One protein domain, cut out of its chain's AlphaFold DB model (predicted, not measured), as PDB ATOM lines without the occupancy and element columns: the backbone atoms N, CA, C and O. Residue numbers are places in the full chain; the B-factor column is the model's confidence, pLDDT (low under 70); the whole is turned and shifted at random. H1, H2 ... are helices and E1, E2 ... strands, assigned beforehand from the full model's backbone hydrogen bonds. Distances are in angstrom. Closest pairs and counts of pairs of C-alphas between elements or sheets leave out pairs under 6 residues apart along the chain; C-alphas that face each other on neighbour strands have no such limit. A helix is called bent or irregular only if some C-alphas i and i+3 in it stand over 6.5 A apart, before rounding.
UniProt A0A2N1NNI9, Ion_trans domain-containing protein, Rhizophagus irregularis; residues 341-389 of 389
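Overview. This is residues 341 to 389 of the 389 residues of the protein "Ion_trans domain-containing protein" of Rhizophagus irregularis (UniProt A0A2N1NNI9). With little regular structure, the domain is a narrow two-stranded hairpin, E1 and E2, reaching from a base of loops that holds the short helix H1. The printed part has 49 residues, 15 of them in named elements, in the order H1, E1, E2; the class is mixed, helices and strands. The whole is loose, with a radius of gyration of the C-alphas of 12.8 A, and spans 40 by 20 by 18 A, only just a rod.

Along the chain. Residues 341 to 356 hold no named element. H1 is residues 357 to 360, from C-alpha 357 at (-38.964, -18.992, -37.251). E1, residues 363 to 367, is 12.5 A long. E2, residues 373 to 378, is 14.5 A long and ends at C-alpha 378 at (-44.691, -10.372, -33.586).

Arrangement. E1 and E2 form an antiparallel hairpin, their directions at 150 degrees. C-alphas 363 and 378 face each other at 4.8 A. N 364 and O 377 are within hydrogen-bond range at 2.8 A. H1 is too short for an O i to N i+4 pair; its one O i to N i+3 pair is within range. H1 and E2 are only just apart, closest 8.2 A.

Size, cuts and confidence. The C-alphas of Asp 342 and Asn 370, the two farthest apart, are 40.5 A apart. The printed part has no cut, and both links are tight. Residues 371 to 376 and 385 to 389 have pLDDT under 70.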
ATOM      1  N   SER A 341     -32.692 -25.942 -33.194       82.94
ATOM      2  CA  SER A 341     -33.411 -26.044 -31.935       82.94
ATOM      3  C   SER A 341     -34.863 -26.425 -32.183       82.94
ATOM      4  O   SER A 341     -35.464 -25.983 -33.161       82.94
ATOM      5  N   ASP A 342     -35.430 -27.223 -31.280       80.06
ATOM      6  CA  ASP A 342     -36.845 -27.566 -31.341       80.06
ATOM      7  C   ASP A 342     -37.696 -26.301 -31.186       80.06
ATOM      8  O   ASP A 342     -37.471 -25.466 -30.301       80.06
ATOM      9  N   TYR A 343     -38.692 -26.167 -32.053       81.06
ATOM     10  CA  TYR A 343     -39.649 -25.071 -32.034       81.06
ATOM     11  C   TYR A 343     -41.054 -25.604 -32.334       81.06
ATOM     12  O   TYR A 343     -41.231 -26.668 -32.922       81.06
ATOM     13  N   SER A 344     -42.064 -24.850 -31.911       80.81
ATOM     14  CA  SER A 344     -43.469 -25.088 -32.240       80.81
ATOM     15  C   SER A 344     -44.046 -23.801 -32.808       80.81
ATOM     16  O   SER A 344     -43.744 -22.726 -32.298       80.81
ATOM     17  N   PHE A 345     -44.886 -23.889 -33.835       81.56
ATOM     18  CA  PHE A 345     -45.580 -22.713 -34.366       81.56
ATOM     19  C   PHE A 345     -46.657 -22.183 -33.416       81.56
ATOM     20  O   PHE A 345     -47.022 -21.017 -33.502       81.56
ATOM     21  N   ASP A 346     -47.178 -23.004 -32.502       82.31
ATOM     22  CA  ASP A 346     -48.282 -22.614 -31.617       82.31
ATOM     23  C   ASP A 346     -47.819 -21.986 -30.305       82.31
ATOM     24  O   ASP A 346     -48.591 -21.296 -29.640       82.31
ATOM     25  N   GLN A 347     -46.556 -22.199 -29.940       79.31
ATOM     26  CA  GLN A 347     -45.965 -21.666 -28.721       79.31
ATOM     27  C   GLN A 347     -44.779 -20.776 -29.069       79.31
ATOM     28  O   GLN A 347     -43.846 -21.205 -29.742       79.31
ATOM     29  N   TYR A 348     -44.821 -19.532 -28.591       79.69
ATOM     30  CA  TYR A 348     -43.722 -18.593 -28.768       79.69
ATOM     31  C   TYR A 348     -42.470 -19.092 -28.045       79.69
ATOM     32  O   TYR A 348     -42.455 -19.196 -26.816       79.69
ATOM     33  N   THR A 349     -41.405 -19.328 -28.809       75.50
ATOM     34  CA  THR A 349     -40.128 -19.804 -28.273       75.50
ATOM     35  C   THR A 349     -39.007 -18.880 -28.720       75.50
ATOM     36  O   THR A 349     -38.531 -18.969 -29.850       75.50
ATOM     37  N   LYS A 350     -38.547 -18.009 -27.814       71.81
ATOM     38  CA  LYS A 350     -37.358 -17.180 -28.033       71.81
ATOM     39  C   LYS A 350     -36.117 -17.943 -27.590       71.81
ATOM     40  O   LYS A 350     -35.883 -18.105 -26.394       71.81
ATOM     41  N   ASN A 351     -35.325 -18.403 -28.546       78.56
ATOM     42  CA  ASN A 351     -34.050 -19.062 -28.278       78.56
ATOM     43  C   ASN A 351     -32.900 -18.331 -28.985       78.56
ATOM     44  O   ASN A 351     -33.107 -17.325 -29.657       78.56
ATOM     45  N   THR A 352     -31.670 -18.802 -28.787       82.31
ATOM     46  CA  THR A 352     -30.461 -18.198 -29.373       82.31
ATOM     47  C   THR A 352     -30.190 -18.653 -30.807       82.31
ATOM     48  O   THR A 352     -29.175 -18.264 -31.380       82.31
ATOM     49  N   ASP A 353     -31.054 -19.494 -31.377       82.00
ATOM     50  CA  ASP A 353     -30.897 -20.013 -32.728       82.00
ATOM     51  C   ASP A 353     -31.353 -18.960 -33.747       82.00
ATOM     52  O   ASP A 353     -32.544 -18.637 -33.795       82.00
ATOM     53  N   PRO A 354     -30.446 -18.405 -34.568       80.44
ATOM     54  CA  PRO A 354     -30.803 -17.356 -35.518       80.44
ATOM     55  C   PRO A 354     -31.806 -17.834 -36.577       80.44
ATOM     56  O   PRO A 354     -32.536 -17.011 -37.118       80.44
ATOM     57  N   ASN A 355     -31.884 -19.146 -36.829       83.06
ATOM     58  CA  ASN A 355     -32.755 -19.737 -37.845       83.06
ATOM     59  C   ASN A 355     -34.106 -20.226 -37.289       83.06
ATOM     60  O   ASN A 355     -34.883 -20.862 -38.007       83.06
ATOM     61  N   ASN A 356     -34.413 -19.958 -36.016       84.00
ATOM     62  CA  ASN A 356     -35.741 -20.231 -35.471       84.00
ATOM     63  C   ASN A 356     -36.781 -19.291 -36.123       84.00
ATOM     64  O   ASN A 356     -36.578 -18.073 -36.093       84.00
ATOM     65  N   PRO A 357     -37.912 -19.811 -36.643       82.81
ATOM     66  CA  PRO A 357     -38.964 -18.992 -37.251       82.81
ATOM     67  C   PRO A 357     -39.457 -17.836 -36.372       82.81
ATOM     68  O   PRO A 357     -39.764 -16.762 -36.881       82.81
ATOM     69  N   TRP A 358     -39.478 -18.005 -35.047       82.12
ATOM     70  CA  TRP A 358     -39.871 -16.945 -34.111       82.12
ATOM     71  C   TRP A 358     -38.866 -15.793 -34.015       82.12
ATOM     72  O   TRP A 358     -39.257 -14.682 -33.664       82.12
ATOM     73  N   ASN A 359     -37.590 -16.041 -34.323       80.81
ATOM     74  CA  ASN A 359     -36.551 -15.012 -34.352       80.81
ATOM     75  C   ASN A 359     -36.504 -14.271 -35.699       80.81
ATOM     76  O   ASN A 359     -36.041 -13.134 -35.742       80.81
ATOM     77  N   MET A 360     -36.988 -14.900 -36.775       77.75
ATOM     78  CA  MET A 360     -37.104 -14.296 -38.112       77.75
ATOM     79  C   MET A 360     -38.473 -13.655 -38.377       77.75
ATOM     80  O   MET A 360     -38.618 -12.893 -39.331       77.75
ATOM     81  N   ALA A 361     -39.470 -13.943 -37.541       80.31
ATOM     82  CA  ALA A 361     -40.802 -13.370 -37.641       80.31
ATOM     83  C   ALA A 361     -40.771 -11.833 -37.622       80.31
ATOM     84  O   ALA A 361     -40.049 -11.206 -36.843       80.31
ATOM     85  N   LEU A 362     -41.599 -11.225 -38.474       79.38
ATOM     86  CA  LEU A 362     -41.639  -9.779 -38.639       79.38
ATOM     87  C   LEU A 362     -42.131  -9.106 -37.351       79.38
ATOM     88  O   LEU A 362     -43.203  -9.425 -36.824       79.38
ATOM     89  N   THR A 363     -41.330  -8.166 -36.851       75.62
ATOM     90  CA  THR A 363     -41.636  -7.363 -35.669       75.62
ATOM     91  C   THR A 363     -42.198  -6.013 -36.102       75.62
ATOM     92  O   THR A 363     -41.540  -5.218 -36.772       75.62
ATOM     93  N   LEU A 364     -43.458  -5.761 -35.754       76.31
ATOM     94  CA  LEU A 364     -44.142  -4.504 -36.038       76.31
ATOM     95  C   LEU A 364     -44.134  -3.629 -34.789       76.31
ATOM     96  O   LEU A 364     -44.646  -4.027 -33.741       76.31
ATOM     97  N   ASN A 365     -43.594  -2.419 -34.918       75.44
ATOM     98  CA  ASN A 365     -43.672  -1.409 -33.869       75.44
ATOM     99  C   ASN A 365     -45.037  -0.724 -33.951       75.44
ATOM    100  O   ASN A 365     -45.403  -0.193 -35.003       75.44
ATOM    101  N   GLN A 366     -45.775  -0.692 -32.847       71.25
ATOM    102  CA  GLN A 366     -46.962   0.147 -32.748       71.25
ATOM    103  C   GLN A 366     -46.521   1.597 -32.523       71.25
ATOM    104  O   GLN A 366     -45.905   1.914 -31.505       71.25
ATOM    105  N   VAL A 367     -46.827   2.472 -33.482       71.75
ATOM    106  CA  VAL A 367     -46.611   3.921 -33.373       71.75
ATOM    107  C   VAL A 367     -47.940   4.569 -33.010       71.75
ATOM    108  O   VAL A 367     -48.918   4.410 -33.739       71.75
ATOM    109  N   PHE A 368     -47.987   5.271 -31.882       74.31
ATOM    110  CA  PHE A 368     -49.164   6.024 -31.453       74.31
ATOM    111  C   PHE A 368     -49.176   7.430 -32.081       74.31
ATOM    112  O   PHE A 368     -48.128   7.963 -32.442       74.31
ATOM    113  N   ASP A 369     -50.352   8.060 -32.191       71.06
ATOM    114  CA  ASP A 369     -50.532   9.383 -32.830       71.06
ATOM    115  C   ASP A 369     -49.726  10.521 -32.165       71.06
ATOM    116  O   ASP A 369     -49.495  11.573 -32.759       71.06
ATOM    117  N   ASN A 370     -49.267  10.312 -30.929       72.69
ATOM    118  CA  ASN A 370     -48.375  11.202 -30.179       72.69
ATOM    119  C   ASN A 370     -46.874  10.981 -30.492       72.69
ATOM    120  O   ASN A 370     -46.026  11.641 -29.890       72.69
ATOM    121  N   GLY A 371     -46.538  10.060 -31.402       67.94
ATOM    122  CA  GLY A 371     -45.174   9.725 -31.815       67.94
ATOM    123  C   GLY A 371     -44.423   8.761 -30.890       67.94
ATOM    124  O   GLY A 371     -43.250   8.491 -31.152       67.94
ATOM    125  N   THR A 372     -45.043   8.232 -29.827       66.19
ATOM    126  CA  THR A 372     -44.396   7.248 -28.941       66.19
ATOM    127  C   THR A 372     -44.525   5.822 -29.492       66.19
ATOM    128  O   THR A 372     -45.527   5.467 -30.114       66.19
ATOM    129  N   MET A 373     -43.485   5.005 -29.293       68.31
ATOM    130  CA  MET A 373     -43.455   3.574 -29.626       68.31
ATOM    131  C   MET A 373     -43.356   2.771 -28.326       68.31
ATOM    132  O   MET A 373     -42.305   2.811 -27.692       68.31
ATOM    133  N   ASP A 374     -44.408   2.036 -27.947       59.75
ATOM    134  CA  ASP A 374     -44.450   1.323 -26.652       59.75
ATOM    135  C   ASP A 374     -44.650  -0.204 -26.762       59.75
ATOM    136  O   ASP A 374     -44.359  -0.929 -25.809       59.75
ATOM    137  N   SER A 375     -45.108  -0.737 -27.902       60.53
ATOM    138  CA  SER A 375     -45.434  -2.165 -28.056       60.53
ATOM    139  C   SER A 375     -44.949  -2.756 -29.383       60.53
ATOM    140  O   SER A 375     -45.035  -2.136 -30.443       60.53
ATOM    141  N   PHE A 376     -44.459  -3.997 -29.309       67.94
ATOM    142  CA  PHE A 376     -44.020  -4.796 -30.453       67.94
ATOM    143  C   PHE A 376     -45.008  -5.943 -30.672       67.94
ATOM    144  O   PHE A 376     -45.198  -6.772 -29.780       67.94
ATOM    145  N   PHE A 377     -45.619  -6.011 -31.853       74.75
ATOM    146  CA  PHE A 377     -46.372  -7.187 -32.284       74.75
ATOM    147  C   PHE A 377     -45.460  -8.079 -33.123       74.75
ATOM    148  O   PHE A 377     -44.803  -7.603 -34.046       74.75
ATOM    149  N   ILE A 378     -45.421  -9.371 -32.804       73.00
ATOM    150  CA  ILE A 378     -44.691 -10.372 -33.586       73.00
ATOM    151  C   ILE A 378     -45.719 -11.140 -34.406       73.00
ATOM    152  O   ILE A 378     -46.666 -11.701 -33.844       73.00
ATOM    153  N   GLN A 379     -45.557 -11.154 -35.726       79.44
ATOM    154  CA  GLN A 379     -46.400 -11.974 -36.591       79.44
ATOM    155  C   GLN A 379     -46.152 -13.460 -36.293       79.44
ATOM    156  O   GLN A 379     -45.005 -13.887 -36.196       79.44
ATOM    157  N   LYS A 380     -47.216 -14.262 -36.137       81.88
ATOM    158  CA  LYS A 380     -47.074 -15.714 -35.936       81.88
ATOM    159  C   LYS A 380     -46.347 -16.315 -37.154       81.88
ATOM    160  O   LYS A 380     -46.837 -16.107 -38.266       81.88
ATOM    161  N   PRO A 381     -45.226 -17.033 -36.967       80.19
ATOM    162  CA  PRO A 381     -44.530 -17.682 -38.059       80.19
ATOM    163  C   PRO A 381     -45.349 -18.861 -38.595       80.19
ATOM    164  O   PRO A 381     -46.091 -19.519 -37.861       80.19
ATOM    165  N   ASP A 382     -45.179 -19.125 -39.878       79.56
ATOM    166  CA  ASP A 382     -45.705 -20.259 -40.626       79.56
ATOM    167  C   ASP A 382     -44.557 -21.054 -41.278       79.56
ATOM    168  O   ASP A 382     -43.384 -20.682 -41.181       79.56
ATOM    169  N   GLU A 383     -44.884 -22.153 -41.962       71.75
ATOM    170  CA  GLU A 383     -43.900 -23.011 -42.643       71.75
ATOM    171  C   GLU A 383     -43.041 -22.258 -43.678       71.75
ATOM    172  O   GLU A 383     -41.926 -22.681 -43.982       71.75
ATOM    173  N   ASN A 384     -43.516 -21.111 -44.172       72.69
ATOM    174  CA  ASN A 384     -42.841 -20.305 -45.187       72.69
ATOM    175  C   ASN A 384     -42.011 -19.157 -44.596       72.69
ATOM    176  O   ASN A 384     -41.295 -18.476 -45.330       72.69
ATOM    177  N   THR A 385     -42.064 -18.932 -43.281       67.06
ATOM    178  CA  THR A 385     -41.405 -17.780 -42.647       67.06
ATOM    179  C   THR A 385     -39.879 -17.836 -42.780       67.06
ATOM    180  O   THR A 385     -39.242 -16.797 -42.917       67.06
ATOM    181  N   ASN A 386     -39.294 -19.033 -42.868       61.62
ATOM    182  CA  ASN A 386     -37.856 -19.223 -43.104       61.62
ATOM    183  C   ASN A 386     -37.451 -19.102 -44.588       61.62
ATOM    184  O   ASN A 386     -36.262 -19.112 -44.895       61.62
ATOM    185  N   ILE A 387     -38.423 -19.030 -45.507       60.28
ATOM    186  CA  ILE A 387     -38.219 -19.034 -46.969       60.28
ATOM    187  C   ILE A 387     -38.285 -17.609 -47.552       60.28
ATOM    188  O   ILE A 387     -37.818 -17.379 -48.661       60.28
ATOM    189  N   ASN A 388     -38.835 -16.641 -46.810       51.94
ATOM    190  CA  ASN A 388     -39.075 -15.268 -47.277       51.94
ATOM    191  C   ASN A 388     -37.892 -14.289 -47.074       51.94
ATOM    192  O   ASN A 388     -38.091 -13.076 -47.166       51.94
ATOM    193  N   LEU A 389     -36.688 -14.800 -46.790       46.06
ATOM    194  CA  LEU A 389     -35.420 -14.051 -46.835       46.06
ATOM    195  C   LEU A 389     -34.845 -14.084 -48.252       46.06
ATOM    196  O   LEU A 389     -34.398 -13.012 -48.720       46.06
TER     197      LEU A 389